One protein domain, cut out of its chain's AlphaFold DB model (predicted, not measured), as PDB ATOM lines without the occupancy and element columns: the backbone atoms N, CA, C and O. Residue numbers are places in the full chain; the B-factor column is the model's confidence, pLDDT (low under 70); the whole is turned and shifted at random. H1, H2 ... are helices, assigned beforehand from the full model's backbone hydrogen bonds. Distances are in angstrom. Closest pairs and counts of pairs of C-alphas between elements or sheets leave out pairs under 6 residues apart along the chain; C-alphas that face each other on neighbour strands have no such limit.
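What this domain is: This is residues 153 to 251 of the 614 residues of the protein "Pre-mRNA-splicing factor sap114" of Malassezia restricta CBS 7877 (UniProt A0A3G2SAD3). The model shows two lobes joined by a thin neck, residues 211 to 213. In the first lobe H1 and H4 cross, with the short hairpin of H2 and H3 beside them; in the second H5 and H6 meet near their ends as a V, and residues 240 to 251 of H6 stick out. The 99 printed residues hold six named helices, H1 to H6 in chain order, and no named strand: the class is all helix. The whole is elongated, spanning 59 by 31 by 23 A, and only just extended, close to loose, with a radius of gyration of the C-alphas of 19.2 A.

How they stand to each other: H1, residues 153 to 168, and H2, residues 170 to 179, only just touch, only at the corner, with 3 pairs of C-alphas within 8 A, the closest those of Ala 165 and Thr 173 at 6.0 A. H3, residues 184 to 189, forms a helical hairpin with H2; they only just touch, with 3 such pairs, the closest C-alphas being Met 177 and Leu 189 at 6.4 A. H4, residues 194 to 210, touches H1 at a steep tilt of 49 degrees, the same way, closest at the C-alphas of Ala 162 and Thr 203, 4.8 A. H5, residues 214 to 224, is apart from H4. H6, residues 235 to 251, touches H5 with residues 235 to 238 alone, closest at the C-alphas of Cys 223 and Ala 235, 3.9 A. Every O i to N i+4 pair is within hydrogen-bond range in H1, H2 and H5, against 12 of 13 in H4, 11 of 13 in H6 and 0 of 2 in H3, which has 2 of 3 O i to N i+3 pairs within range.

Where its parts are: H1 begins at C-alpha 153 (51.729, 6.886, 7.693) and is 22.5 A long. H4 is 25.6 A long. H6, 23.8 A, has a kink of 29 degrees near residue 242 and ends at C-alpha 251 (21.174, 28.826, 3.613).

The domain as a whole: The C-alphas farthest apart, His 182 and Val 232, are 59.1 A apart. The printed part has no cut and no long link. Residues 226 to 235 have pLDDT under 70.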
ATOM      1  N   VAL A 153      50.810   7.098   6.563       91.19
ATOM      2  CA  VAL A 153      51.729   6.886   7.693       91.19
ATOM      3  C   VAL A 153      51.805   8.123   8.589       91.19
ATOM      4  O   VAL A 153      51.683   8.005   9.806       91.19
ATOM      5  N   GLU A 154      51.961   9.316   8.010       90.50
ATOM      6  CA  GLU A 154      51.998  10.565   8.783       90.50
ATOM      7  C   GLU A 154      50.676  10.811   9.507       90.50
ATOM      8  O   GLU A 154      50.669  11.258  10.653       90.50
ATOM      9  N   LEU A 155      49.557  10.453   8.874       90.38
ATOM     10  CA  LEU A 155      48.251  10.519   9.509       90.38
ATOM     11  C   LEU A 155      48.161   9.606  10.736       90.38
ATOM     12  O   LEU A 155      47.625  10.022  11.763       90.38
ATOM     13  N   ASP A 156      48.642   8.370  10.639       91.81
ATOM     14  CA  ASP A 156      48.586   7.422  11.750       91.81
ATOM     15  C   ASP A 156      49.507   7.853  12.897       91.81
ATOM     16  O   ASP A 156      49.102   7.801  14.061       91.81
ATOM     17  N   VAL A 157      50.696   8.381  12.585       93.56
ATOM     18  CA  VAL A 157      51.599   9.000  13.571       93.56
ATOM     19  C   VAL A 157      50.925  10.202  14.243       93.56
ATOM     20  O   VAL A 157      50.936  10.315  15.473       93.56
ATOM     21  N   LEU A 158      50.270  11.073  13.474       94.00
ATOM     22  CA  LEU A 158      49.532  12.223  13.996       94.00
ATOM     23  C   LEU A 158      48.365  11.787  14.890       94.00
ATOM     24  O   LEU A 158      48.200  12.302  15.993       94.00
ATOM     25  N   LYS A 159      47.561  10.810  14.465       93.12
ATOM     26  CA  LYS A 159      46.441  10.281  15.259       93.12
ATOM     27  C   LYS A 159      46.924   9.652  16.561       93.12
ATOM     28  O   LYS A 159      46.344   9.905  17.615       93.12
ATOM     29  N   LEU A 160      47.992   8.858  16.503       95.00
ATOM     30  CA  LEU A 160      48.565   8.212  17.677       95.00
ATOM     31  C   LEU A 160      49.107   9.251  18.661       95.00
ATOM     32  O   LEU A 160      48.788   9.206  19.848       95.00
ATOM     33  N   THR A 161      49.882  10.221  18.183       94.62
ATOM     34  CA  THR A 161      50.394  11.305  19.033       94.62
ATOM     35  C   THR A 161      49.270  12.152  19.622       94.62
ATOM     36  O   THR A 161      49.317  12.449  20.815       94.62
ATOM     37  N   ALA A 162      48.228  12.470  18.846       95.06
ATOM     38  CA  ALA A 162      47.047  13.191  19.317       95.06
ATOM     39  C   ALA A 162      46.274  12.400  20.387       95.06
ATOM     40  O   ALA A 162      45.811  12.980  21.367       95.06
ATOM     41  N   LEU A 163      46.183  11.070  20.266       95.44
ATOM     42  CA  LEU A 163      45.576  10.201  21.281       95.44
ATOM     43  C   LEU A 163      46.341  10.273  22.613       95.44
ATOM     44  O   LEU A 163      45.743  10.408  23.683       95.44
ATOM     45  N   TRP A 164      47.673  10.208  22.556       94.75
ATOM     46  CA  TRP A 164      48.526  10.334  23.740       94.75
ATOM     47  C   TRP A 164      48.486  11.744  24.334       94.75
ATOM     48  O   TRP A 164      48.415  11.878  25.558       94.75
ATOM     49  N   ALA A 165      48.454  12.775  23.491       94.94
ATOM     50  CA  ALA A 165      48.277  14.165  23.896       94.94
ATOM     51  C   ALA A 165      46.923  14.397  24.580       94.94
ATOM     52  O   ALA A 165      46.864  15.069  25.607       94.94
ATOM     53  N   ALA A 166      45.846  13.789  24.077       95.12
ATOM     54  CA  ALA A 166      44.518  13.888  24.677       95.12
ATOM     55  C   ALA A 166      44.456  13.237  26.066       95.12
ATOM     56  O   ALA A 166      43.758  13.740  26.945       95.12
ATOM     57  N   ARG A 167      45.209  12.149  26.281       94.12
ATOM     58  CA  ARG A 167      45.264  11.444  27.569       94.12
ATOM     59  C   ARG A 167      46.173  12.118  28.598       94.12
ATOM     60  O   ARG A 167      45.809  12.181  29.765       94.12
ATOM     61  N   GLN A 168      47.362  12.557  28.186       92.69
ATOM     62  CA  GLN A 168      48.394  13.091  29.090       92.69
ATOM     63  C   GLN A 168      48.357  14.620  29.231       92.69
ATOM     64  O   GLN A 168      48.964  15.173  30.146       92.69
ATOM     65  N   GLY A 169      47.655  15.311  28.332       89.44
ATOM     66  CA  GLY A 169      47.531  16.763  28.327       89.44
ATOM     67  C   GLY A 169      48.700  17.501  27.650       89.44
ATOM     68  O   GLY A 169      49.616  16.888  27.094       89.44
ATOM     69  N   PRO A 170      48.690  18.846  27.699       89.12
ATOM     70  CA  PRO A 170      49.632  19.700  26.962       89.12
ATOM     71  C   PRO A 170      51.084  19.614  27.467       89.12
ATOM     72  O   PRO A 170      52.028  19.930  26.748       89.12
ATOM     73  N   SER A 171      51.306  19.132  28.691       92.12
ATOM     74  CA  SER A 171      52.658  18.898  29.215       92.12
ATOM     75  C   SER A 171      53.384  17.763  28.482       92.12
ATOM     76  O   SER A 171      54.616  17.722  28.443       92.12
ATOM     77  N   PHE A 172      52.646  16.817  27.896       94.19
ATOM     78  CA  PHE A 172      53.218  15.766  27.060       94.19
ATOM     79  C   PHE A 172      53.652  16.307  25.699       94.19
ATOM     80  O   PHE A 172      54.769  16.015  25.279       94.19
ATOM     81  N   THR A 173      52.825  17.127  25.047       91.56
ATOM     82  CA  THR A 173      53.154  17.700  23.733       91.56
ATOM     83  C   THR A 173      54.360  18.628  23.815       91.56
ATOM     84  O   THR A 173      55.253  18.513  22.985       91.56
ATOM     85  N   ALA A 174      54.460  19.450  24.866       92.12
ATOM     86  CA  ALA A 174      55.628  20.302  25.099       92.12
ATOM     87  C   ALA A 174      56.925  19.489  25.276       92.12
ATOM     88  O   ALA A 174      57.958  19.826  24.701       92.12
ATOM     89  N   ARG A 175      56.877  18.379  26.029       94.31
ATOM     90  CA  ARG A 175      58.036  17.483  26.203       94.31
ATOM     91  C   ARG A 175      58.401  16.739  24.924       94.31
ATOM     92  O   ARG A 175      59.584  16.551  24.664       94.31
ATOM     93  N   LEU A 176      57.404  16.294  24.161       93.38
ATOM     94  CA  LEU A 176      57.622  15.615  22.887       93.38
ATOM     95  C   LEU A 176      58.258  16.573  21.877       93.38
ATOM     96  O   LEU A 176      59.270  16.233  21.283       93.38
ATOM     97  N   MET A 177      57.740  17.799  21.778       91.69
ATOM     98  CA  MET A 177      58.293  18.855  20.931       91.69
ATOM     99  C   MET A 177      59.742  19.195  21.309       91.69
ATOM    100  O   MET A 177      60.582  19.313  20.427       91.69
ATOM    101  N   ALA A 178      60.059  19.299  22.604       92.56
ATOM    102  CA  ALA A 178      61.424  19.582  23.059       92.56
ATOM    103  C   ALA A 178      62.413  18.441  22.756       92.56
ATOM    104  O   ALA A 178      63.582  18.694  22.481       92.56
ATOM    105  N   ARG A 179      61.960  17.181  22.817       93.31
ATOM    106  CA  ARG A 179      62.801  16.006  22.528       93.31
ATOM    107  C   ARG A 179      62.995  15.774  21.034       93.31
ATOM    108  O   ARG A 179      64.096  15.445  20.613       93.31
ATOM    109  N   GLU A 180      61.938  15.962  20.255       91.44
ATOM    110  CA  GLU A 180      61.872  15.611  18.834       91.44
ATOM    111  C   GLU A 180      61.968  16.839  17.914       91.44
ATOM    112  O   GLU A 180      61.539  16.794  16.765       91.44
ATOM    113  N   GLN A 181      62.556  17.944  18.389       87.94
ATOM    114  CA  GLN A 181      62.648  19.206  17.637       87.94
ATOM    115  C   GLN A 181      63.363  19.080  16.277       87.94
ATOM    116  O   GLN A 181      63.140  19.891  15.382       87.94
ATOM    117  N   HIS A 182      64.229  18.075  16.118       86.75
ATOM    118  CA  HIS A 182      64.984  17.825  14.885       86.75
ATOM    119  C   HIS A 182      64.335  16.764  13.984       86.75
ATOM    120  O   HIS A 182      64.787  16.551  12.860       86.75
ATOM    121  N   THR A 183      63.276  16.103  14.452       93.12
ATOM    122  CA  THR A 183      62.618  15.013  13.737       93.12
ATOM    123  C   THR A 183      61.452  15.564  12.923       93.12
ATOM    124  O   THR A 183      60.416  15.943  13.469       93.12
ATOM    125  N   TYR A 184      61.582  15.551  11.593       88.38
ATOM    126  CA  TYR A 184      60.547  16.076  10.689       88.38
ATOM    127  C   TYR A 184      59.191  15.369  10.846       88.38
ATOM    128  O   TYR A 184      58.153  15.992  10.645       88.38
ATOM    129  N   GLN A 185      59.184  14.097  11.269       89.56
ATOM    130  CA  GLN A 185      57.956  13.323  11.493       89.56
ATOM    131  C   GLN A 185      57.055  13.947  12.566       89.56
ATOM    132  O   GLN A 185      55.846  13.771  12.504       89.56
ATOM    133  N   PHE A 186      57.618  14.701  13.518       92.06
ATOM    134  CA  PHE A 186      56.871  15.437  14.545       92.06
ATOM    135  C   PHE A 186      56.766  16.939  14.242       92.06
ATOM    136  O   PHE A 186      56.336  17.716  15.096       92.06
ATOM    137  N   GLY A 187      57.097  17.360  13.016       89.81
ATOM    138  CA  GLY A 187      57.025  18.758  12.584       89.81
ATOM    139  C   GLY A 187      55.625  19.366  12.718       89.81
ATOM    140  O   GLY A 187      55.498  20.564  12.962       89.81
ATOM    141  N   PHE A 188      54.570  18.542  12.672       92.12
ATOM    142  CA  PHE A 188      53.187  18.975  12.898       92.12
ATOM    143  C   PHE A 188      52.904  19.500  14.314       92.12
ATOM    144  O   PHE A 188      51.866  20.123  14.521       92.12
ATOM    145  N   LEU A 189      53.792  19.279  15.289       92.50
ATOM    146  CA  LEU A 189      53.670  19.870  16.625       92.50
ATOM    147  C   LEU A 189      54.015  21.367  16.638       92.50
ATOM    148  O   LEU A 189      53.632  22.070  17.571       92.50
ATOM    149  N   HIS A 190      54.722  21.864  15.620       90.94
ATOM    150  CA  HIS A 190      55.118  23.263  15.542       90.94
ATOM    151  C   HIS A 190      53.955  24.145  15.036       90.94
ATOM    152  O   HIS A 190      53.347  23.799  14.021       90.94
ATOM    153  N   PRO A 191      53.677  25.321  15.641       92.00
ATOM    154  CA  PRO A 191      52.564  26.193  15.233       92.00
ATOM    155  C   PRO A 191      52.604  26.657  13.772       92.00
ATOM    156  O   PRO A 191      51.565  26.912  13.174       92.00
ATOM    157  N   ALA A 192      53.801  26.757  13.190       92.00
ATOM    158  CA  ALA A 192      53.979  27.123  11.783       92.00
ATOM    159  C   ALA A 192      53.569  26.010  10.795       92.00
ATOM    160  O   ALA A 192      53.451  26.268   9.601       92.00
ATOM    161  N   HIS A 193      53.385  24.771  11.261       90.88
ATOM    162  CA  HIS A 193      53.083  23.641  10.393       90.88
ATOM    163  C   HIS A 193      51.582  23.581  10.048       90.88
ATOM    164  O   HIS A 193      50.753  23.630  10.961       90.88
ATOM    165  N   PRO A 194      51.188  23.359   8.776       90.88
ATOM    166  CA  PRO A 194      49.775  23.310   8.374       90.88
ATOM    167  C   PRO A 194      48.936  22.289   9.160       90.88
ATOM    168  O   PRO A 194      47.815  22.575   9.584       90.88
ATOM    169  N   LEU A 195      49.510  21.110   9.430       91.31
ATOM    170  CA  LEU A 195      48.856  20.031  10.189       91.31
ATOM    171  C   LEU A 195      48.735  20.288  11.700       91.31
ATOM    172  O   LEU A 195      48.069  19.512  12.380       91.31
ATOM    173  N   CYS A 196      49.336  21.353  12.240       91.81
ATOM    174  CA  CYS A 196      49.234  21.676  13.666       91.81
ATOM    175  C   CYS A 196      47.785  21.990  14.068       91.81
ATOM    176  O   CYS A 196      47.296  21.535  15.104       91.81
ATOM    177  N   SER A 197      47.057  22.698  13.198       92.38
ATOM    178  CA  SER A 197      45.622  22.962  13.361       92.38
ATOM    179  C   SER A 197      44.818  21.658  13.458       92.38
ATOM    180  O   SER A 197      44.067  21.447  14.411       92.38
ATOM    181  N   TYR A 198      45.055  20.737  12.522       92.31
ATOM    182  CA  TYR A 198      44.419  19.425  12.480       92.31
ATOM    183  C   TYR A 198      44.779  18.563  13.700       92.31
ATOM    184  O   TYR A 198      43.900  17.949  14.301       92.31
ATOM    185  N   PHE A 199      46.044  18.567  14.133       93.56
ATOM    186  CA  PHE A 199      46.502  17.877  15.343       93.56
ATOM    187  C   PHE A 199      45.751  18.343  16.601       93.56
ATOM    188  O   PHE A 199      45.295  17.513  17.396       93.56
ATOM    189  N   HIS A 200      45.565  19.655  16.772       92.69
ATOM    190  CA  HIS A 200      44.795  20.191  17.895       92.69
ATOM    191  C   HIS A 200      43.317  19.793  17.819       92.69
ATOM    192  O   HIS A 200      42.759  19.355  18.825       92.69
ATOM    193  N   LEU A 201      42.700  19.858  16.635       92.81
ATOM    194  CA  LEU A 201      41.312  19.429  16.429       92.81
ATOM    195  C   LEU A 201      41.117  17.931  16.725       92.81
ATOM    196  O   LEU A 201      40.166  17.556  17.409       92.81
ATOM    197  N   MET A 202      42.046  17.075  16.293       92.56
ATOM    198  CA  MET A 202      42.048  15.645  16.621       92.56
ATOM    199  C   MET A 202      42.221  15.402  18.126       92.56
ATOM    200  O   MET A 202      41.529  14.569  18.710       92.56
ATOM    201  N   THR A 203      43.115  16.146  18.780       94.31
ATOM    202  CA  THR A 203      43.338  16.049  20.232       94.31
ATOM    203  C   THR A 203      42.081  16.445  21.015       94.31
ATOM    204  O   THR A 203      41.689  15.750  21.955       94.31
ATOM    205  N   GLU A 204      41.405  17.522  20.601       92.62
ATOM    206  CA  GLU A 204      40.101  17.938  21.133       92.62
ATOM    207  C   GLU A 204      39.048  16.834  20.980       92.62
ATOM    208  O   GLU A 204      38.334  16.519  21.935       92.62
ATOM    209  N   GLN A 205      38.968  16.210  19.803       93.25
ATOM    210  CA  GLN A 205      38.044  15.105  19.550       93.25
ATOM    211  C   GLN A 205      38.303  13.910  20.455       93.25
ATOM    212  O   GLN A 205      37.379  13.445  21.124       93.25
ATOM    213  N   TYR A 206      39.548  13.434  20.522       94.19
ATOM    214  CA  TYR A 206      39.904  12.313  21.386       94.19
ATOM    215  C   TYR A 206      39.582  12.611  22.847       94.19
ATOM    216  O   TYR A 206      39.024  11.754  23.533       94.19
ATOM    217  N   ARG A 207      39.829  13.838  23.314       93.31
ATOM    218  CA  ARG A 207      39.474  14.239  24.678       93.31
ATOM    219  C   ARG A 207      37.969  14.210  24.918       93.31
ATOM    220  O   ARG A 207      37.542  13.691  25.943       93.31
ATOM    221  N   ARG A 208      37.158  14.699  23.972       90.88
ATOM    222  CA  ARG A 208      35.684  14.651  24.056       90.88
ATOM    223  C   ARG A 208      35.138  13.222  24.075       90.88
ATOM    224  O   ARG A 208      34.114  12.986  24.705       90.88
ATOM    225  N   VAL A 209      35.806  12.279  23.405       92.12
ATOM    226  CA  VAL A 209      35.440  10.850  23.445       92.12
ATOM    227  C   VAL A 209      35.874  10.196  24.758       92.12
ATOM    228  O   VAL A 209      35.115   9.410  25.318       92.12
ATOM    229  N   MET A 210      37.071  10.512  25.262       91.25
ATOM    230  CA  MET A 210      37.583   9.969  26.528       91.25
ATOM    231  C   MET A 210      36.845  10.527  27.753       91.25
ATOM    232  O   MET A 210      36.680   9.819  28.743       91.25
ATOM    233  N   GLN A 211      36.410  11.786  27.693       89.56
ATOM    234  CA  GLN A 211      35.708  12.500  28.761       89.56
ATOM    235  C   GLN A 211      34.390  13.088  28.222       89.56
ATOM    236  O   GLN A 211      34.272  14.305  28.043       89.56
ATOM    237  N   PRO A 212      33.390  12.242  27.917       90.75
ATOM    238  CA  PRO A 212      32.114  12.707  27.395       90.75
ATOM    239  C   PRO A 212      31.303  13.422  28.482       90.75
ATOM    240  O   PRO A 212      31.241  12.986  29.631       90.75
ATOM    241  N   SER A 213      30.623  14.510  28.113       90.44
ATOM    242  CA  SER A 213      29.666  15.166  29.008       90.44
ATOM    243  C   SER A 213      28.423  14.293  29.215       90.44
ATOM    244  O   SER A 213      28.007  13.568  28.307       90.44
ATOM    245  N   GLN A 214      27.778  14.391  30.385       90.12
ATOM    246  CA  GLN A 214      26.547  13.634  30.672       90.12
ATOM    247  C   GLN A 214      25.449  13.921  29.633       90.12
ATOM    248  O   GLN A 214      24.839  12.997  29.106       90.12
ATOM    249  N   ALA A 215      25.305  15.183  29.214       86.56
ATOM    250  CA  ALA A 215      24.377  15.577  28.155       86.56
ATOM    251  C   ALA A 215      24.658  14.883  26.805       86.56
ATOM    252  O   ALA A 215      23.723  14.513  26.090       86.56
ATOM    253  N   CYS A 216      25.933  14.676  26.449       85.19
ATOM    254  CA  CYS A 216      26.317  13.938  25.244       85.19
ATOM    255  C   CYS A 216      25.881  12.473  25.347       85.19
ATOM    256  O   CYS A 216      25.215  11.961  24.445       85.19
ATOM    257  N   ILE A 217      26.175  11.823  26.477       88.19
ATOM    258  CA  ILE A 217      25.779  10.433  26.741       88.19
ATOM    259  C   ILE A 217      24.255  10.285  26.682       88.19
ATOM    260  O   ILE A 217      23.754   9.358  26.048       88.19
ATOM    261  N   ASP A 218      23.509  11.206  27.289       86.12
ATOM    262  CA  ASP A 218      22.046  11.177  27.301       86.12
ATOM    263  C   ASP A 218      21.454  11.378  25.906       86.12
ATOM    264  O   ASP A 218      20.501  10.693  25.531       86.12
ATOM    265  N   THR A 219      22.048  12.261  25.100       82.62
ATOM    266  CA  THR A 219      21.655  12.463  23.699       82.62
ATOM    267  C   THR A 219      21.909  11.200  22.880       82.62
ATOM    268  O   THR A 219      21.025  10.746  22.155       82.62
ATOM    269  N   VAL A 220      23.076  10.568  23.048       83.88
ATOM    270  CA  VAL A 220      23.408   9.296  22.390       83.88
ATOM    271  C   VAL A 220      22.455   8.190  22.834       83.88
ATOM    272  O   VAL A 220      21.941   7.475  21.984       83.88
ATOM    273  N   ARG A 221      22.143   8.070  24.130       83.75
ATOM    274  CA  ARG A 221      21.169   7.093  24.653       83.75
ATOM    275  C   ARG A 221      19.768   7.328  24.094       83.75
ATOM    276  O   ARG A 221      19.096   6.368  23.719       83.75
ATOM    277  N   ARG A 222      19.337   8.589  23.997       78.69
ATOM    278  CA  ARG A 222      18.049   8.982  23.409       78.69
ATOM    279  C   ARG A 222      17.984   8.584  21.933       78.69
ATOM    280  O   ARG A 222      17.021   7.942  21.524       78.69
ATOM    281  N   CYS A 223      19.035   8.876  21.168       76.56
ATOM    282  CA  CYS A 223      19.148   8.507  19.758       76.56
ATOM    283  C   CYS A 223      19.268   6.986  19.542       76.56
ATOM    284  O   CYS A 223      18.624   6.439  18.652       76.56
ATOM    285  N   ALA A 224      20.051   6.287  20.368       75.75
ATOM    286  CA  ALA A 224      20.286   4.846  20.277       75.75
ATOM    287  C   ALA A 224      19.109   4.000  20.788       75.75
ATOM    288  O   ALA A 224      19.079   2.786  20.569       75.75
ATOM    289  N   SER A 225      18.136   4.611  21.474       70.38
ATOM    290  CA  SER A 225      16.965   3.895  21.963       70.38
ATOM    291  C   SER A 225      16.147   3.345  20.786       70.38
ATOM    292  O   SER A 225      15.485   4.068  20.045       70.38
ATOM    293  N   ARG A 226      16.169   2.016  20.616       59.41
ATOM    294  CA  ARG A 226      15.414   1.275  19.584       59.41
ATOM    295  C   ARG A 226      13.898   1.271  19.815       59.41
ATOM    296  O   ARG A 226      13.189   0.478  19.207       59.41
ATOM    297  N   ARG A 227      13.385   2.098  20.728       56.22
ATOM    298  CA  ARG A 227      12.008   2.027  21.238       56.22
ATOM    299  C   ARG A 227      10.981   2.618  20.269       56.22
ATOM    300  O   ARG A 227      10.020   3.247  20.695       56.22
ATOM    301  N   CYS A 228      11.242   2.489  18.978       51.59
ATOM    302  CA  CYS A 228      10.592   3.279  17.967       51.59
ATOM    303  C   CYS A 228      10.499   2.491  16.664       51.59
ATOM    304  O   CYS A 228      11.503   2.265  15.985       51.59
ATOM    305  N   GLY A 229       9.295   2.013  16.369       52.38
ATOM    306  CA  GLY A 229       8.982   1.323  15.126       52.38
ATOM    307  C   GLY A 229       9.024   2.256  13.908       52.38
ATOM    308  O   GLY A 229       9.349   3.442  14.025       52.38
ATOM    309  N   PRO A 230       8.671   1.740  12.718       50.03
ATOM    310  CA  PRO A 230       8.595   2.535  11.497       50.03
ATOM    311  C   PRO A 230       7.681   3.754  11.697       50.03
ATOM    312  O   PRO A 230       6.491   3.611  11.954       50.03
ATOM    313  N   GLY A 231       8.245   4.961  11.611       56.50
ATOM    314  CA  GLY A 231       7.489   6.219  11.662       56.50
ATOM    315  C   GLY A 231       7.109   6.738  13.054       56.50
ATOM    316  O   GLY A 231       6.651   7.871  13.148       56.50
ATOM    317  N   VAL A 232       7.354   5.990  14.135       52.25
ATOM    318  CA  VAL A 232       7.016   6.422  15.504       52.25
ATOM    319  C   VAL A 232       8.267   6.354  16.369       52.25
ATOM    320  O   VAL A 232       8.489   5.392  17.099       52.25
ATOM    321  N   GLY A 233       9.098   7.393  16.242       53.88
ATOM    322  CA  GLY A 233      10.264   7.654  17.088       53.88
ATOM    323  C   GLY A 233      11.627   7.223  16.521       53.88
ATOM    324  O   GLY A 233      11.731   6.593  15.469       53.88
ATOM    325  N   GLY A 234      12.686   7.539  17.264       61.81
ATOM    326  CA  GLY A 234      14.070   7.125  17.011       61.81
ATOM    327  C   GLY A 234      14.984   8.326  16.787       61.81
ATOM    328  O   GLY A 234      14.499   9.455  16.670       61.81
ATOM    329  N   ALA A 235      16.303   8.091  16.689       68.31
ATOM    330  CA  ALA A 235      17.307   9.131  16.407       68.31
ATOM    331  C   ALA A 235      16.867  10.103  15.305       68.31
ATOM    332  O   ALA A 235      17.130  11.292  15.398       68.31
ATOM    333  N   ARG A 236      16.142   9.610  14.292       74.75
ATOM    334  CA  ARG A 236      15.624  10.409  13.180       74.75
ATOM    335  C   ARG A 236      14.822  11.629  13.638       74.75
ATOM    336  O   ARG A 236      15.152  12.720  13.205       74.75
ATOM    337  N   LEU A 237      13.803  11.482  14.489       74.25
ATOM    338  CA  LEU A 237      12.983  12.632  14.906       74.25
ATOM    339  C   LEU A 237      13.794  13.626  15.748       74.25
ATOM    340  O   LEU A 237      13.701  14.824  15.519       74.25
ATOM    341  N   ALA A 238      14.651  13.127  16.646       74.50
ATOM    342  CA  ALA A 238      15.515  13.974  17.472       74.50
ATOM    343  C   ALA A 238      16.581  14.726  16.651       74.50
ATOM    344  O   ALA A 238      16.945  15.849  16.984       74.50
ATOM    345  N   VAL A 239      17.083  14.115  15.574       82.19
ATOM    346  CA  VAL A 239      18.103  14.698  14.692       82.19
ATOM    347  C   VAL A 239      17.483  15.619  13.636       82.19
ATOM    348  O   VAL A 239      18.134  16.575  13.226       82.19
ATOM    349  N   LEU A 240      16.237  15.383  13.201       85.62
ATOM    350  CA  LEU A 240      15.592  16.174  12.144       85.62
ATOM    351  C   LEU A 240      15.472  17.659  12.500       85.62
ATOM    352  O   LEU A 240      15.703  18.494  11.629       85.62
ATOM    353  N   ASP A 241      15.158  17.996  13.750       84.62
ATOM    354  CA  ASP A 241      15.045  19.398  14.165       84.62
ATOM    355  C   ASP A 241      16.405  20.109  14.153       84.62
ATOM    356  O   ASP A 241      16.515  21.224  13.645       84.62
ATOM    357  N   GLU A 242      17.470  19.440  14.600       85.44
ATOM    358  CA  GLU A 242      18.840  19.963  14.499       85.44
ATOM    359  C   GLU A 242      19.317  20.075  13.042       85.44
ATOM    360  O   GLU A 242      19.989  21.039  12.675       85.44
ATOM    361  N   VAL A 243      18.930  19.132  12.178       89.00
ATOM    362  CA  VAL A 243      19.215  19.196  10.736       89.00
ATOM    363  C   VAL A 243      18.482  20.364  10.084       89.00
ATOM    364  O   VAL A 243      19.084  21.062   9.274       89.00
ATOM    365  N   ARG A 244      17.219  20.626  10.446       90.25
ATOM    366  CA  ARG A 244      16.465  21.789   9.951       90.25
ATOM    367  C   ARG A 244      17.112  23.101  10.378       90.25
ATOM    368  O   ARG A 244      17.308  23.959   9.524       90.25
ATOM    369  N   LYS A 245      17.495  23.233  11.656       90.69
ATOM    370  CA  LYS A 245      18.234  24.407  12.156       90.69
ATOM    371  C   LYS A 245      19.524  24.618  11.372       90.69
ATOM    372  O   LYS A 245      19.788  25.720  10.908       90.69
ATOM    373  N   ARG A 246      20.297  23.548  11.156       91.75
ATOM    374  CA  ARG A 246      21.536  23.628  10.377       91.75
ATOM    375  C   ARG A 246      21.285  23.994   8.916       91.75
ATOM    376  O   ARG A 246      21.986  24.846   8.401       91.75
ATOM    377  N   ALA A 247      20.283  23.407   8.265       92.81
ATOM    378  CA  ALA A 247      19.942  23.732   6.882       92.81
ATOM    379  C   ALA A 247      19.492  25.192   6.723       92.81
ATOM    380  O   ALA A 247      19.860  25.835   5.745       92.81
ATOM    381  N   ALA A 248      18.730  25.721   7.686       92.31
ATOM    382  CA  ALA A 248      18.362  27.134   7.725       92.31
ATOM    383  C   ALA A 248      19.599  28.030   7.897       92.31
ATOM    384  O   ALA A 248      19.777  28.967   7.126       92.31
ATOM    385  N   TRP A 249      20.490  27.686   8.833       93.44
ATOM    386  CA  TRP A 249      21.751  28.399   9.044       93.44
ATOM    387  C   TRP A 249      22.654  28.391   7.812       93.44
ATOM    388  O   TRP A 249      23.140  29.440   7.421       93.44
ATOM    389  N   THR A 250      22.866  27.237   7.175       92.56
ATOM    390  CA  THR A 250      23.702  27.138   5.970       92.56
ATOM    391  C   THR A 250      23.140  27.992   4.840       92.56
ATOM    392  O   THR A 250      23.888  28.734   4.223       92.56
ATOM    393  N   ARG A 251      21.818  27.962   4.616       92.00
ATOM    394  CA  ARG A 251      21.174  28.826   3.613       92.00
ATOM    395  C   ARG A 251      21.361  30.309   3.921       92.00
ATOM    396  O   ARG A 251      21.632  31.074   3.006       92.00
TER     397      ARG A 251